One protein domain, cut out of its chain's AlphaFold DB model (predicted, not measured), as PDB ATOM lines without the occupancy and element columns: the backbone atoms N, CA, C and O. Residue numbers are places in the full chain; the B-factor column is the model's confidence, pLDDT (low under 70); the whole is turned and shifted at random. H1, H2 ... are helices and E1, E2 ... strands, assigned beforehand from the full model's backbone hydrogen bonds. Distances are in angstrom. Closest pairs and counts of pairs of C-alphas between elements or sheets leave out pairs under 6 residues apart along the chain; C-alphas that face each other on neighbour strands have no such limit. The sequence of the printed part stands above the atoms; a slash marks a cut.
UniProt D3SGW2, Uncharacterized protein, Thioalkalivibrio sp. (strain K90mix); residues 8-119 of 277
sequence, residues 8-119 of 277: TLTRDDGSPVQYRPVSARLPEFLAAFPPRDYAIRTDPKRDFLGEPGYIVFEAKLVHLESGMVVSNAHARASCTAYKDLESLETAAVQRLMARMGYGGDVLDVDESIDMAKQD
ATOM      1  N   THR A   8       4.389  47.563  15.468       85.44
ATOM      2  CA  THR A   8       4.076  48.988  15.367       85.44
ATOM      3  C   THR A   8       4.123  49.602  16.761       85.44
ATOM      4  O   THR A   8       3.280  49.310  17.609       85.44
ATOM      5  N   LEU A   9       5.132  50.433  17.006       81.81
ATOM      6  CA  LEU A   9       5.321  51.190  18.243       81.81
ATOM      7  C   LEU A   9       4.852  52.631  18.030       81.81
ATOM      8  O   LEU A   9       5.055  53.179  16.954       81.81
ATOM      9  N   THR A  10       4.260  53.264  19.036       79.25
ATOM     10  CA  THR A  10       3.858  54.679  18.957       79.25
ATOM     11  C   THR A  10       4.922  55.544  19.627       79.25
ATOM     12  O   THR A  10       5.286  55.281  20.773       79.25
ATOM     13  N   ARG A  11       5.438  56.551  18.918       75.81
ATOM     14  CA  ARG A  11       6.352  57.568  19.466       75.81
ATOM     15  C   ARG A  11       5.613  58.594  20.328       75.81
ATOM     16  O   ARG A  11       4.388  58.683  20.288       75.81
ATOM     17  N   ASP A  12       6.378  59.423  21.037       72.25
ATOM     18  CA  ASP A  12       5.860  60.551  21.830       72.25
ATOM     19  C   ASP A  12       5.074  61.575  20.994       72.25
ATOM     20  O   ASP A  12       4.175  62.238  21.504       72.25
ATOM     21  N   ASP A  13       5.384  61.692  19.699       79.69
ATOM     22  CA  ASP A  13       4.666  62.544  18.740       79.69
ATOM     23  C   ASP A  13       3.378  61.895  18.189       79.69
ATOM     24  O   ASP A  13       2.706  62.472  17.336       79.69
ATOM     25  N   GLY A  14       3.033  60.691  18.657       79.81
ATOM     26  CA  GLY A  14       1.889  59.911  18.189       79.81
ATOM     27  C   GLY A  14       2.125  59.170  16.870       79.81
ATOM     28  O   GLY A  14       1.244  58.429  16.430       79.81
ATOM     29  N   SER A  15       3.291  59.320  16.234       78.81
ATOM     30  CA  SER A  15       3.581  58.652  14.964       78.81
ATOM     31  C   SER A  15       3.905  57.161  15.159       78.81
ATOM     32  O   SER A  15       4.565  56.782  16.136       78.81
ATOM     33  N   PRO A  16       3.452  56.279  14.247       85.88
ATOM     34  CA  PRO A  16       3.797  54.867  14.288       85.88
ATOM     35  C   PRO A  16       5.221  54.628  13.763       85.88
ATOM     36  O   PRO A  16       5.620  55.130  12.714       85.88
ATOM     37  N   VAL A  17       5.974  53.789  14.463       85.19
ATOM     38  CA  VAL A  17       7.284  53.274  14.067       85.19
ATOM     39  C   VAL A  17       7.168  51.779  13.876       85.19
ATOM     40  O   VAL A  17       6.827  51.050  14.806       85.19
ATOM     41  N   GLN A  18       7.492  51.317  12.676       87.69
ATOM     42  CA  GLN A  18       7.594  49.895  12.393       87.69
ATOM     43  C   GLN A  18       8.972  49.388  12.814       87.69
ATOM     44  O   GLN A  18      10.004  49.835  12.311       87.69
ATOM     45  N   TYR A  19       8.984  48.446  13.747       82.56
ATOM     46  CA  TYR A  19      10.170  47.750  14.208       82.56
ATOM     47  C   TYR A  19      10.110  46.296  13.753       82.56
ATOM     48  O   TYR A  19       9.179  45.568  14.093       82.56
ATOM     49  N   ARG A  20      11.120  45.857  12.997       80.94
ATOM     50  CA  ARG A  20      11.325  44.439  12.695       80.94
ATOM     51  C   ARG A  20      12.418  43.906  13.623       80.94
ATOM     52  O   ARG A  20      13.578  44.265  13.385       80.94
ATOM     53  N   PRO A  21      12.087  43.054  14.612       75.69
ATOM     54  CA  PRO A  21      13.066  42.454  15.511       75.69
ATOM     55  C   PRO A  21      14.159  41.723  14.748       75.69
ATOM     56  O   PRO A  21      13.916  41.194  13.658       75.69
ATOM     57  N   VAL A  22      15.348  41.636  15.339       72.19
ATOM     58  CA  VAL A  22      16.461  40.874  14.757       72.19
ATOM     59  C   VAL A  22      16.050  39.416  14.538       72.19
ATOM     60  O   VAL A  22      16.273  38.870  13.461       72.19
ATOM     61  N   SER A  23      15.326  38.819  15.487       70.19
ATOM     62  CA  SER A  23      14.776  37.460  15.376       70.19
ATOM     63  C   SER A  23      13.891  37.254  14.136       70.19
ATOM     64  O   SER A  23      13.954  36.202  13.502       70.19
ATOM     65  N   ALA A  24      13.130  38.273  13.725       76.88
ATOM     66  CA  ALA A  24      12.282  38.235  12.532       76.88
ATOM     67  C   ALA A  24      13.068  38.370  11.212       76.88
ATOM     68  O   ALA A  24      12.493  38.200  10.134       76.88
ATOM     69  N   ARG A  25      14.364  38.704  11.268       76.56
ATOM     70  CA  ARG A  25      15.283  38.769  10.112       76.56
ATOM     71  C   ARG A  25      16.108  37.490   9.948       76.56
ATOM     72  O   ARG A  25      16.728  37.303   8.911       76.56
ATOM     73  N   LEU A  26      16.097  36.614  10.951       81.75
ATOM     74  CA  LEU A  26      16.902  35.398  11.004       81.75
ATOM     75  C   LEU A  26      16.265  34.084  10.492       81.75
ATOM     76  O   LEU A  26      16.955  33.077  10.616       81.75
ATOM     77  N   PRO A  27      15.039  33.990   9.920       80.12
ATOM     78  CA  PRO A  27      14.501  32.688   9.501       80.12
ATOM     79  C   PRO A  27      15.417  31.903   8.551       80.12
ATOM     80  O   PRO A  27      15.665  30.725   8.781       80.12
ATOM     81  N   GLU A  28      15.966  32.565   7.530       75.44
ATOM     82  CA  GLU A  28      16.877  31.939   6.560       75.44
ATOM     83  C   GLU A  28      18.196  31.504   7.216       75.44
ATOM     84  O   GLU A  28      18.684  30.403   6.975       75.44
ATOM     85  N   PHE A  29      18.742  32.334   8.111       78.38
ATOM     86  CA  PHE A  29      19.964  32.019   8.850       78.38
ATOM     87  C   PHE A  29      19.768  30.838   9.806       78.38
ATOM     88  O   PHE A  29      20.604  29.943   9.850       78.38
ATOM     89  N   LEU A  30      18.659  30.805  10.547       78.56
ATOM     90  CA  LEU A  30      18.340  29.716  11.475       78.56
ATOM     91  C   LEU A  30      17.998  28.414  10.744       78.56
ATOM     92  O   LEU A  30      18.222  27.345  11.299       78.56
ATOM     93  N   ALA A  31      17.491  28.485   9.510       79.25
ATOM     94  CA  ALA A  31      17.324  27.304   8.669       79.25
ATOM     95  C   ALA A  31      18.682  26.699   8.269       79.25
ATOM     96  O   ALA A  31      18.833  25.481   8.270       79.25
ATOM     97  N   ALA A  32      19.680  27.541   7.972       79.94
ATOM     98  CA  ALA A  32      21.041  27.097   7.662       79.94
ATOM     99  C   ALA A  32      21.839  26.673   8.912       79.94
ATOM    100  O   ALA A  32      22.663  25.763   8.844       79.94
ATOM    101  N   PHE A  33      21.586  27.319  10.052       78.00
ATOM    102  CA  PHE A  33      22.288  27.114  11.319       78.00
ATOM    103  C   PHE A  33      21.282  26.954  12.466       78.00
ATOM    104  O   PHE A  33      21.110  27.876  13.274       78.00
ATOM    105  N   PRO A  34      20.595  25.801  12.551       79.44
ATOM    106  CA  PRO A  34      19.622  25.572  13.604       79.44
ATOM    107  C   PRO A  34      20.324  25.588  14.970       79.44
ATOM    108  O   PRO A  34      21.378  24.956  15.131       79.44
ATOM    109  N   PRO A  35      19.777  26.299  15.971       81.44
ATOM    110  CA  PRO A  35      20.282  26.193  17.329       81.44
ATOM    111  C   PRO A  35      20.058  24.760  17.816       81.44
ATOM    112  O   PRO A  35      19.034  24.158  17.503       81.44
ATOM    113  N   ARG A  36      21.029  24.208  18.549       89.75
ATOM    114  CA  ARG A  36      20.982  22.804  18.982       89.75
ATOM    115  C   ARG A  36      19.947  22.609  20.089       89.75
ATOM    116  O   ARG A  36      18.895  22.044  19.836       89.75
ATOM    117  N   ASP A  37      20.206  23.188  21.259       93.38
ATOM    118  CA  ASP A  37      19.400  22.894  22.456       93.38
ATOM    119  C   ASP A  37      18.714  24.141  23.033       93.38
ATOM    120  O   ASP A  37      17.639  24.064  23.628       93.38
ATOM    121  N   TYR A  38      19.302  25.324  22.821       92.06
ATOM    122  CA  TYR A  38      18.817  26.583  23.387       92.06
ATOM    123  C   TYR A  38      18.777  27.707  22.354       92.06
ATOM    124  O   TYR A  38      19.617  27.783  21.456       92.06
ATOM    125  N   ALA A  39      17.833  28.632  22.528       92.56
ATOM    126  CA  ALA A  39      17.747  29.864  21.753       92.56
ATOM    127  C   ALA A  39      17.481  31.073  22.652       92.56
ATOM    128  O   ALA A  39      16.704  30.998  23.605       92.56
ATOM    129  N   ILE A  40      18.093  32.210  22.311       92.50
ATOM    130  CA  ILE A  40      17.753  33.502  22.909       92.50
ATOM    131  C   ILE A  40      16.585  34.103  22.121       92.50
ATOM    132  O   ILE A  40      16.635  34.208  20.895       92.50
ATOM    133  N   ARG A  41      15.525  34.490  22.826       93.31
ATOM    134  CA  ARG A  41      14.349  35.175  22.274       93.31
ATOM    135  C   ARG A  41      14.227  36.553  22.903       93.31
ATOM    136  O   ARG A  41      14.329  36.673  24.121       93.31
ATOM    137  N   THR A  42      14.012  37.566  22.076       94.50
ATOM    138  CA  THR A  42      13.824  38.956  22.492       94.50
ATOM    139  C   THR A  42      12.416  39.415  22.139       94.50
ATOM    140  O   THR A  42      11.998  39.311  20.986       94.50
ATOM    141  N   ASP A  43      11.695  39.926  23.135       93.38
ATOM    142  CA  ASP A  43      10.321  40.406  23.003       93.38
ATOM    143  C   ASP A  43      10.236  41.848  23.536       93.38
ATOM    144  O   ASP A  43      10.500  42.077  24.724       93.38
ATOM    145  N   PRO A  44       9.858  42.842  22.714       94.06
ATOM    146  CA  PRO A  44       9.514  44.157  23.229       94.06
ATOM    147  C   PRO A  44       8.138  44.104  23.893       94.06
ATOM    148  O   PRO A  44       7.160  43.608  23.335       94.06
ATOM    149  N   LYS A  45       8.060  44.664  25.092       93.38
ATOM    150  CA  LYS A  45       6.851  44.815  25.890       93.38
ATOM    151  C   LYS A  45       6.576  46.289  26.139       93.38
ATOM    152  O   LYS A  45       7.487  47.118  26.209       93.38
ATOM    153  N   ARG A  46       5.292  46.603  26.314       88.94
ATOM    154  CA  ARG A  46       4.886  47.902  26.849       88.94
ATOM    155  C   ARG A  46       5.440  48.060  28.256       88.94
ATOM    156  O   ARG A  46       5.558  47.081  28.995       88.94
ATOM    157  N   ASP A  47       5.776  49.294  28.600       90.69
ATOM    158  CA  ASP A  47       6.206  49.612  29.946       90.69
ATOM    159  C   ASP A  47       5.118  49.254  30.963       90.69
ATOM    160  O   ASP A  47       3.964  49.659  30.829       90.69
ATOM    161  N   PHE A  48       5.489  48.485  31.984       85.50
ATOM    162  CA  PHE A  48       4.566  48.049  33.032       85.50
ATOM    163  C   PHE A  48       4.183  49.193  33.978       85.50
ATOM    164  O   PHE A  48       3.161  49.100  34.651       85.50
ATOM    165  N   LEU A  49       4.974  50.274  34.012       89.50
ATOM    166  CA  LEU A  49       4.625  51.510  34.723       89.50
ATOM    167  C   LEU A  49       3.716  52.430  33.894       89.50
ATOM    168  O   LEU A  49       3.192  53.405  34.425       89.50
ATOM    169  N   GLY A  50       3.508  52.122  32.608       87.88
ATOM    170  CA  GLY A  50       2.678  52.920  31.709       87.88
ATOM    171  C   GLY A  50       3.246  54.305  31.396       87.88
ATOM    172  O   GLY A  50       2.493  55.170  30.950       87.88
ATOM    173  N   GLU A  51       4.542  54.544  31.625       88.56
ATOM    174  CA  GLU A  51       5.143  55.837  31.310       88.56
ATOM    175  C   GLU A  51       5.232  56.009  29.782       88.56
ATOM    176  O   GLU A  51       5.763  55.134  29.087       88.56
ATOM    177  N   PRO A  52       4.722  57.123  29.227       86.81
ATOM    178  CA  PRO A  52       4.798  57.367  27.793       86.81
ATOM    179  C   PRO A  52       6.262  57.468  27.351       86.81
ATOM    180  O   PRO A  52       7.107  58.012  28.066       86.81
ATOM    181  N   GLY A  53       6.560  56.892  26.188       87.94
ATOM    182  CA  GLY A  53       7.910  56.862  25.627       87.94
ATOM    183  C   GLY A  53       8.838  55.806  26.235       87.94
ATOM    184  O   GLY A  53       9.964  55.663  25.764       87.94
ATOM    185  N   TYR A  54       8.408  55.031  27.238       92.88
ATOM    186  CA  TYR A  54       9.198  53.921  27.780       92.88
ATOM    187  C   TYR A  54       8.815  52.583  27.154       92.88
ATOM    188  O   TYR A  54       7.646  52.265  26.933       92.88
ATOM    189  N   ILE A  55       9.836  51.768  26.892       93.00
ATOM    190  CA  ILE A  55       9.698  50.400  26.390       93.00
ATOM    191  C   ILE A  55      10.537  49.482  27.277       93.00
ATOM    192  O   ILE A  55      11.555  49.893  27.844       93.00
ATOM    193  N   VAL A  56      10.096  48.234  27.413       94.94
ATOM    194  CA  VAL A  56      10.843  47.179  28.098       94.94
ATOM    195  C   VAL A  56      11.160  46.092  27.085       94.94
ATOM    196  O   VAL A  56      10.248  45.535  26.489       94.94
ATOM    197  N   PHE A  57      12.429  45.747  26.903       95.38
ATOM    198  CA  PHE A  57      12.798  44.516  26.205       95.38
ATOM    199  C   PHE A  57      12.980  43.392  27.213       95.38
ATOM    200  O   PHE A  57      13.652  43.559  28.231       95.38
ATOM    201  N   GLU A  58      12.386  42.243  26.919       96.00
ATOM    202  CA  GLU A  58      12.633  40.987  27.613       96.00
ATOM    203  C   GLU A  58      13.504  40.088  26.737       96.00
ATOM    204  O   GLU A  58      13.173  39.852  25.580       96.00
ATOM    205  N   ALA A  59      14.590  39.561  27.298       96.00
ATOM    206  CA  ALA A  59      15.402  38.514  26.693       96.00
ATOM    207  C   ALA A  59      15.221  37.212  27.488       96.00
ATOM    208  O   ALA A  59      15.382  37.204  28.709       96.00
ATOM    209  N   LYS A  60      14.901  36.111  26.805       96.75
ATOM    210  CA  LYS A  60      14.705  34.772  27.382       96.75
ATOM    211  C   LYS A  60      15.678  33.786  26.763       96.75
ATOM    212  O   LYS A  60      15.808  33.752  25.543       96.75
ATOM    213  N   LEU A  61      16.280  32.938  27.586       95.25
ATOM    214  CA  LEU A  61      16.920  31.708  27.138       95.25
ATOM    215  C   LEU A  61      15.880  30.587  27.190       95.25
ATOM    216  O   LEU A  61      15.385  30.260  28.267       95.25
ATOM    217  N   VAL A  62      15.540  30.021  26.038       95.94
ATOM    218  CA  VAL A  62      14.505  28.989  25.899       95.94
ATOM    219  C   VAL A  62      15.157  27.682  25.471       95.94
ATOM    220  O   VAL A  62      15.927  27.677  24.511       95.94
ATOM    221  N   HIS A  63      14.849  26.590  26.168       94.38
ATOM    222  CA  HIS A  63      15.193  25.238  25.731       94.38
ATOM    223  C   HIS A  63      14.264  24.839  24.580       94.38
ATOM    224  O   HIS A  63      13.046  24.882  24.737       94.38
ATOM    225  N   LEU A  64      14.818  24.516  23.412       90.94
ATOM    226  CA  LEU A  64      14.035  24.370  22.181       90.94
ATOM    227  C   LEU A  64      13.111  23.154  22.191       90.94
ATOM    228  O   LEU A  64      11.997  23.250  21.687       90.94
ATOM    229  N   GLU A  65      13.554  22.043  22.775       93.06
ATOM    230  CA  GLU A  65      12.779  20.800  22.807       93.06
ATOM    231  C   GLU A  65      11.593  20.893  23.774       93.06
ATOM    232  O   GLU A  65      10.469  20.550  23.423       93.06
ATOM    233  N   SER A  66      11.823  21.404  24.987       94.94
ATOM    234  CA  SER A  66      10.776  21.486  26.016       94.94
ATOM    235  C   SER A  66       9.982  22.792  25.991       94.94
ATOM    236  O   SER A  66       8.985  22.917  26.696       94.94
ATOM    237  N   GLY A  67      10.451  23.806  25.257       93.50
ATOM    238  CA  GLY A  67       9.906  25.165  25.294       93.50
ATOM    239  C   GLY A  67      10.109  25.890  26.632       93.50
ATOM    240  O   GLY A  67       9.610  27.000  26.816       93.50
ATOM    241  N   MET A  68      10.833  25.288  27.581       95.06
ATOM    242  CA  MET A  68      10.997  25.826  28.927       95.06
ATOM    243  C   MET A  68      11.922  27.047  28.924       95.06
ATOM    244  O   MET A  68      13.007  27.030  28.337       95.06
ATOM    245  N   VAL A  69      11.518  28.103  29.631       96.88
ATOM    246  CA  VAL A  69      12.367  29.276  29.864       96.88
ATOM    247  C   VAL A  69      13.368  28.948  30.968       96.88
ATOM    248  O   VAL A  69      12.994  28.756  32.119       96.88
ATOM    249  N   VAL A  70      14.646  28.896  30.607       96.25
ATOM    250  CA  VAL A  70      15.757  28.590  31.519       96.25
ATOM    251  C   VAL A  70      16.138  29.813  32.347       96.25
ATOM    252  O   VAL A  70      16.421  29.715  33.537       96.25
ATOM    253  N   SER A  71      16.176  30.980  31.706       95.75
ATOM    254  CA  SER A  71      16.562  32.245  32.327       95.75
ATOM    255  C   SER A  71      15.965  33.410  31.549       95.75
ATOM    256  O   SER A  71      15.721  33.303  30.346       95.75
ATOM    257  N   ASN A  72      15.735  34.530  32.228       96.88
ATOM    258  CA  ASN A  72      15.251  35.756  31.615       96.88
ATOM    259  C   ASN A  72      15.949  37.000  32.180       96.88
ATOM    260  O   ASN A  72      16.468  37.014  33.302       96.88
ATOM    261  N   ALA A  73      15.951  38.068  31.392       95.19
ATOM    262  CA  ALA A  73      16.393  39.389  31.804       95.19
ATOM    263  C   ALA A  73      15.583  40.472  31.091       95.19
ATOM    264  O   ALA A  73      15.001  40.243  30.030       95.19
ATOM    265  N   HIS A  74      15.566  41.668  31.678       95.88
ATOM    266  CA  HIS A  74      14.839  42.809  31.136       95.88
ATOM    267  C   HIS A  74      15.730  44.040  31.073       95.88
ATOM    268  O   HIS A  74      16.561  44.249  31.961       95.88
ATOM    269  N   ALA A  75      15.500  44.891  30.078       94.69
ATOM    270  CA  ALA A  75      16.033  46.245  30.024       94.69
ATOM    271  C   ALA A  75      14.902  47.238  29.733       94.69
ATOM    272  O   ALA A  75      14.062  46.993  28.872       94.69
ATOM    273  N   ARG A  76      14.881  48.351  30.473       94.62
ATOM    274  CA  ARG A  76      13.886  49.428  30.364       94.62
ATOM    275  C   ARG A  76      14.606  50.744  30.098       94.62
ATOM    276  O   ARG A  76      15.549  51.061  30.821       94.62
ATOM    277  N   ALA A  77      14.159  51.503  29.103       92.31
ATOM    278  CA  ALA A  77      14.652  52.851  28.825       92.31
ATOM    279  C   ALA A  77      13.601  53.670  28.064       92.31
ATOM    280  O   ALA A  77      12.677  53.103  27.477       92.31
ATOM    281  N   SER A  78      13.762  54.994  28.059       91.94
ATOM    282  CA  SER A  78      12.994  55.871  27.175       91.94
ATOM    283  C   SER A  78      13.481  55.703  25.734       91.94
ATOM    284  O   SER A  78      14.687  55.755  25.489       91.94
ATOM    285  N   CYS A  79      12.563  55.542  24.791       87.19
ATOM    286  CA  CYS A  79      12.838  55.385  23.371       87.19
ATOM    287  C   CYS A  79      12.311  56.591  22.603       87.19
ATOM    288  O   CYS A  79      11.109  56.755  22.423       87.19
ATOM    289  N   THR A  80      13.232  57.404  22.097       87.38
ATOM    290  CA  THR A  80      12.915  58.557  21.244       87.38
ATOM    291  C   THR A  80      13.213  58.263  19.777       87.38
ATOM    292  O   THR A  80      12.521  58.734  18.874       87.38
ATOM    293  N   ALA A  81      14.225  57.432  19.525       86.56
ATOM    294  CA  ALA A  81      14.696  57.064  18.203       86.56
ATOM    295  C   ALA A  81      14.714  55.543  18.014       86.56
ATOM    296  O   ALA A  81      14.822  54.771  18.960       86.56
ATOM    297  N   TYR A  82      14.692  55.101  16.755       79.31
ATOM    298  CA  TYR A  82      14.803  53.677  16.411       79.31
ATOM    299  C   TYR A  82      16.092  53.038  16.969       79.31
ATOM    300  O   TYR A  82      16.072  51.904  17.433       79.31
ATOM    301  N   LYS A  83      17.199  53.791  17.002       85.69
ATOM    302  CA  LYS A  83      18.481  53.325  17.552       85.69
ATOM    303  C   LYS A  83      18.419  53.019  19.057       85.69
ATOM    304  O   LYS A  83      19.203  52.204  19.548       85.69
ATOM    305  N   ASP A  84      17.480  53.631  19.776       88.62
ATOM    306  CA  ASP A  84      17.270  53.364  21.199       88.62
ATOM    307  C   ASP A  84      16.698  51.949  21.399       88.62
ATOM    308  O   ASP A  84      17.079  51.278  22.353       88.62
ATOM    309  N   LEU A  85      15.876  51.451  20.463       89.81
ATOM    310  CA  LEU A  85      15.333  50.085  20.497       89.81
ATOM    311  C   LEU A  85      16.433  49.032  20.330       89.81
ATOM    312  O   LEU A  85      16.486  48.084  21.104       89.81
ATOM    313  N   GLU A  86      17.336  49.220  19.362       89.19
ATOM    314  CA  GLU A  86      18.469  48.304  19.130       89.19
ATOM    315  C   GLU A  86      19.421  48.274  20.334       89.19
ATOM    316  O   GLU A  86      19.880  47.210  20.758       89.19
ATOM    317  N   SER A  87      19.674  49.446  20.925       89.56
ATOM    318  CA  SER A  87      20.480  49.573  22.142       89.56
ATOM    319  C   SER A  87      19.803  48.879  23.331       89.56
ATOM    320  O   SER A  87      20.464  48.212  24.124       89.56
ATOM    321  N   LEU A  88      18.476  48.990  23.442       93.00
ATOM    322  CA  LEU A  88      17.705  48.395  24.530       93.00
ATOM    323  C   LEU A  88      17.581  46.869  24.409       93.00
ATOM    324  O   LEU A  88      17.699  46.168  25.414       93.00
ATOM    325  N   GLU A  89      17.396  46.350  23.192       94.06
ATOM    326  CA  GLU A  89      17.441  44.913  22.908       94.06
ATOM    327  C   GLU A  89      18.815  44.340  23.271       94.06
ATOM    328  O   GLU A  89      18.902  43.346  23.996       94.06
ATOM    329  N   THR A  90      19.887  45.019  22.850       92.50
ATOM    330  CA  THR A  90      21.268  44.627  23.166       92.50
ATOM    331  C   THR A  90      21.493  44.595  24.679       92.50
ATOM    332  O   THR A  90      21.972  43.591  25.205       92.50
ATOM    333  N   ALA A  91      21.052  45.626  25.403       90.62
ATOM    334  CA  ALA A  91      21.157  45.676  26.859       90.62
ATOM    335  C   ALA A  91      20.393  44.531  27.552       90.62
ATOM    336  O   ALA A  91      20.873  43.980  28.544       90.62
ATOM    337  N   ALA A  92      19.216  44.138  27.051       93.81
ATOM    338  CA  ALA A  92      18.471  43.003  27.603       93.81
ATOM    339  C   ALA A  92      19.226  41.677  27.404       93.81
ATOM    340  O   ALA A  92      19.325  40.880  28.341       93.81
ATOM    341  N   VAL A  93      19.810  41.464  26.219       93.12
ATOM    342  CA  VAL A  93      20.626  40.275  25.915       93.12
ATOM    343  C   VAL A  93      21.889  40.240  26.772       93.12
ATOM    344  O   VAL A  93      22.199  39.207  27.358       93.12
ATOM    345  N   GLN A  94      22.589  41.363  26.920       89.94
ATOM    346  CA  GLN A  94      23.778  41.454  27.771       89.94
ATOM    347  C   GLN A  94      23.460  41.121  29.232       89.94
ATOM    348  O   GLN A  94      24.176  40.344  29.860       89.94
ATOM    349  N   ARG A  95      22.339  41.627  29.767       90.69
ATOM    350  CA  ARG A  95      21.874  41.278  31.119       90.69
ATOM    351  C   ARG A  95      21.544  39.790  31.252       90.69
ATOM    352  O   ARG A  95      21.838  39.202  32.291       90.69
ATOM    353  N   LEU A  96      20.960  39.174  30.219       93.25
ATOM    354  CA  LEU A  96      20.710  37.730  30.190       93.25
ATOM    355  C   LEU A  96      22.030  36.950  30.236       93.25
ATOM    356  O   LEU A  96      22.176  36.056  31.065       93.25
ATOM    357  N   MET A  97      23.002  37.315  29.397       90.31
ATOM    358  CA  MET A  97      24.315  36.666  29.350       90.31
ATOM    359  C   MET A  97      25.057  36.807  30.685       90.31
ATOM    360  O   MET A  97      25.518  35.806  31.235       90.31
ATOM    361  N   ALA A  98      25.065  38.007  31.274       84.94
ATOM    362  CA  ALA A  98      25.654  38.253  32.588       84.94
ATOM    363  C   ALA A  98      25.000  37.397  33.684       84.94
ATOM    364  O   ALA A  98      25.695  36.820  34.519       84.94
ATOM    365  N   ARG A  99      23.669  37.241  33.652       87.06
ATOM    366  CA  ARG A  99      22.929  36.370  34.580       87.06
ATOM    367  C   ARG A  99      23.294  34.890  34.425       87.06
ATOM    368  O   ARG A  99      23.251  34.156  35.405       87.06
ATOM    369  N   MET A 100      23.671  34.469  33.221       88.88
ATOM    370  CA  MET A 100      24.169  33.120  32.928       88.88
ATOM    371  C   MET A 100      25.660  32.936  33.277       88.88
ATOM    372  O   MET A 100      26.207  31.863  33.045       88.88
ATOM    373  N   GLY A 101      26.323  33.964  33.821       84.62
ATOM    374  CA  GLY A 101      27.752  33.949  34.148       84.62
ATOM    375  C   GLY A 101      28.670  34.375  32.997       84.62
ATOM    376  O   GLY A 101      29.884  34.435  33.177       84.62
ATOM    377  N   TYR A 102      28.116  34.727  31.835       80.25
ATOM    378  CA  TYR A 102      28.850  35.209  30.664       80.25
ATOM    379  C   TYR A 102      28.774  36.742  30.611       80.25
ATOM    380  O   TYR A 102      27.928  37.306  29.926       80.25
ATOM    381  N   GLY A 103      29.601  37.451  31.379       65.62
ATOM    382  CA  GLY A 103      29.551  38.926  31.372       65.62
ATOM    383  C   GLY A 103      30.364  39.656  32.440       65.62
ATOM    384  O   GLY A 103      30.141  40.841  32.650       65.62
ATOM    385  N   GLY A 104      31.280  38.972  33.134       55.00
ATOM    386  CA  GLY A 104      32.138  39.593  34.150       55.00
ATOM    387  C   GLY A 104      33.416  40.236  33.601       55.00
ATOM    388  O   GLY A 104      33.891  41.214  34.172       55.00
ATOM    389  N   ASP A 105      33.945  39.729  32.482       51.69
ATOM    390  CA  ASP A 105      35.328  40.029  32.074       51.69
ATOM    391  C   ASP A 105      35.450  40.960  30.857       51.69
ATOM    392  O   ASP A 105      36.539  41.453  30.565       51.69
ATOM    393  N   VAL A 106      34.347  41.235  30.149       49.31
ATOM    394  CA  VAL A 106      34.334  42.075  28.935       49.31
ATOM    395  C   VAL A 106      33.272  43.167  29.044       49.31
ATOM    396  O   VAL A 106      32.550  43.424  28.095       49.31
ATOM    397  N   LEU A 107      33.159  43.794  30.217       54.56
ATOM    398  CA  LEU A 107      32.494  45.091  30.307       54.56
ATOM    399  C   LEU A 107      33.527  46.148  29.935       54.56
ATOM    400  O   LEU A 107      34.464  46.414  30.697       54.56
ATOM    401  N   ASP A 108      33.402  46.718  28.745       56.91
ATOM    402  CA  ASP A 108      34.228  47.851  28.362       56.91
ATOM    403  C   ASP A 108      33.862  49.107  29.174       56.91
ATOM    404  O   ASP A 108      32.974  49.145  30.038       56.91
ATOM    405  N   VAL A 109      34.663  50.157  28.995       60.47
ATOM    406  CA  VAL A 109      34.530  51.379  29.795       60.47
ATOM    407  C   VAL A 109      33.155  52.015  29.577       60.47
ATOM    408  O   VAL A 109      32.612  52.601  30.514       60.47
ATOM    409  N   ASP A 110      32.578  51.886  28.388       57.62
ATOM    410  CA  ASP A 110      31.244  52.361  28.046       57.62
ATOM    411  C   ASP A 110      30.128  51.569  28.729       57.62
ATOM    412  O   ASP A 110      29.274  52.202  29.355       57.62
ATOM    413  N   GLU A 111      30.177  50.238  28.768       70.94
ATOM    414  CA  GLU A 111      29.193  49.458  29.534       70.94
ATOM    415  C   GLU A 111      29.274  49.741  31.035       70.94
ATOM    416  O   GLU A 111      28.260  49.869  31.728       70.94
ATOM    417  N   SER A 112      30.487  49.949  31.554       67.88
ATOM    418  CA  SER A 112      30.694  50.310  32.956       67.88
ATOM    419  C   SER A 112      30.098  51.684  33.317       67.88
ATOM    420  O   SER A 112      29.739  51.916  34.481       67.88
ATOM    421  N   ILE A 113      29.994  52.582  32.325       70.62
ATOM    422  CA  ILE A 113      29.337  53.891  32.412       70.62
ATOM    423  C   ILE A 113      27.822  53.722  32.313       70.62
ATOM    424  O   ILE A 113      27.103  54.384  33.060       70.62
ATOM    425  N   ASP A 114      27.322  52.844  31.448       67.94
ATOM    426  CA  ASP A 114      25.884  52.616  31.297       67.94
ATOM    427  C   ASP A 114      25.284  51.887  32.504       67.94
ATOM    428  O   ASP A 114      24.245  52.310  33.014       67.94
ATOM    429  N   MET A 115      26.000  50.923  33.090       71.75
ATOM    430  CA  MET A 115      25.652  50.356  34.398       71.75
ATOM    431  C   MET A 115      25.618  51.411  35.508       71.75
ATOM    432  O   MET A 115      24.768  51.343  36.394       71.75
ATOM    433  N   ALA A 116      26.541  52.380  35.478       73.38
ATOM    434  CA  ALA A 116      26.572  53.471  36.449       73.38
ATOM    435  C   ALA A 116      25.432  54.478  36.232       73.38
ATOM    436  O   ALA A 116      24.923  55.028  37.198       73.38
ATOM    437  N   LYS A 117      25.001  54.710  34.985       72.50
ATOM    438  CA  LYS A 117      23.828  55.549  34.685       72.50
ATOM    439  C   LYS A 117      22.510  54.892  35.090       72.50
ATOM    440  O   LYS A 117      21.540  55.602  35.320       72.50
ATOM    441  N   GLN A 118      22.466  53.561  35.115       67.44
ATOM    442  CA  GLN A 118      21.269  52.776  35.422       67.44
ATOM    443  C   GLN A 118      21.203  52.312  36.890       67.44
ATOM    444  O   GLN A 118      20.340  51.502  37.214       67.44
ATOM    445  N   ASP A 119      22.111  52.776  37.760       63.75
ATOM    446  CA  ASP A 119      22.223  52.372  39.175       63.75
ATOM    447  C   ASP A 119      22.334  50.847  39.410       63.75
ATOM    448  O   ASP A 119      22.023  50.322  40.478       63.75
TER     449      ASP A 119
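Overview. This is residues 8 to 119 of the 277 residues of an uncharacterized protein of Thioalkalivibrio sp. (strain K90mix) (UniProt D3SGW2). A twisted sheet of three long strands, E3, E4 and E5, is covered on one face by one long helix, H3, which crosses it slantwise. The first part of the chain printed here, a small hairpin E1 and E2 followed by the short helices H1 and H2, runs past the E3 edge of the sheet, while H4 lies off on the opposite side of the body. The printed part has 112 residues, with four named helices and five named strands in the order E1 E2 H1 H2 E3 E4 E5 H3 H4. The class is mixed, helices and strands, and both sheets, E3 - E4 - E5 and E1 - E2, are antiparallel. The whole is compact, with a radius of gyration of the C-alphas of 15.2 A and spans of 43 by 32 by 23 A.

Arrangement. E1, residues 8 to 10, and E2, residues 16 to 19, form an antiparallel hairpin, with N 9 and O 17 within hydrogen-bond range at 2.8 A. H1, residues 22 to 25, only grazes the larger sheet with its residues 22 to 23; its closest C-alpha pair with E3, residues 38 to 46, is Ser 23 and Arg 41, 7.3 A apart. H2, residues 27 to 32, is not on that sheet. E3, E4, residues 54 to 63, and E5, residues 69 to 78, make a meander, each strand the antiparallel neighbour of the one before. N 41 and O 60 are 2.8 A apart, and N 59 and O 73 are 2.8 A apart, both within hydrogen-bond range. H3, residues 82 to 99, is on one face of this sheet, making two layers, at a height over the sheet of 6.9 A. It lies over E4 and E5 and runs slantwise to the strands, at 42 degrees to E4 on the local plane. The closest C-alphas of H3 and E5 are those of Ala 92 and Ala 75, 4.7 A apart. H4, residues 109 to 117, is apart from H3 and is not on the sheet. Every O i to N i+4 pair is within hydrogen-bond range in H2 and H4, and 13 of 14 are in H3; H1 is too short for such a pair.

Along the chain. E1 begins at C-alpha 8, (4.076, 48.988, 15.367). E3 measures 25.7 A from first to last C-alpha, E4 29.4 A and E5 26.7 A. H3 measures 26.4 A and begins at C-alpha 82, (14.803, 53.677, 16.411). H4 measures 12.5 A and ends at C-alpha 117, (23.828, 55.549, 34.685).

Size, cuts and confidence. The two C-alphas farthest apart are those of Asp 13 and Arg 36, at 43.0 A. Residues 24 to 34, of which 27 to 32 belong to H2, stand free. The printed part has no cut and no long link. The mean pLDDT of the printed part is 84.2, with residues 103 to 110, 112, 114 and 118 to 119 under 70.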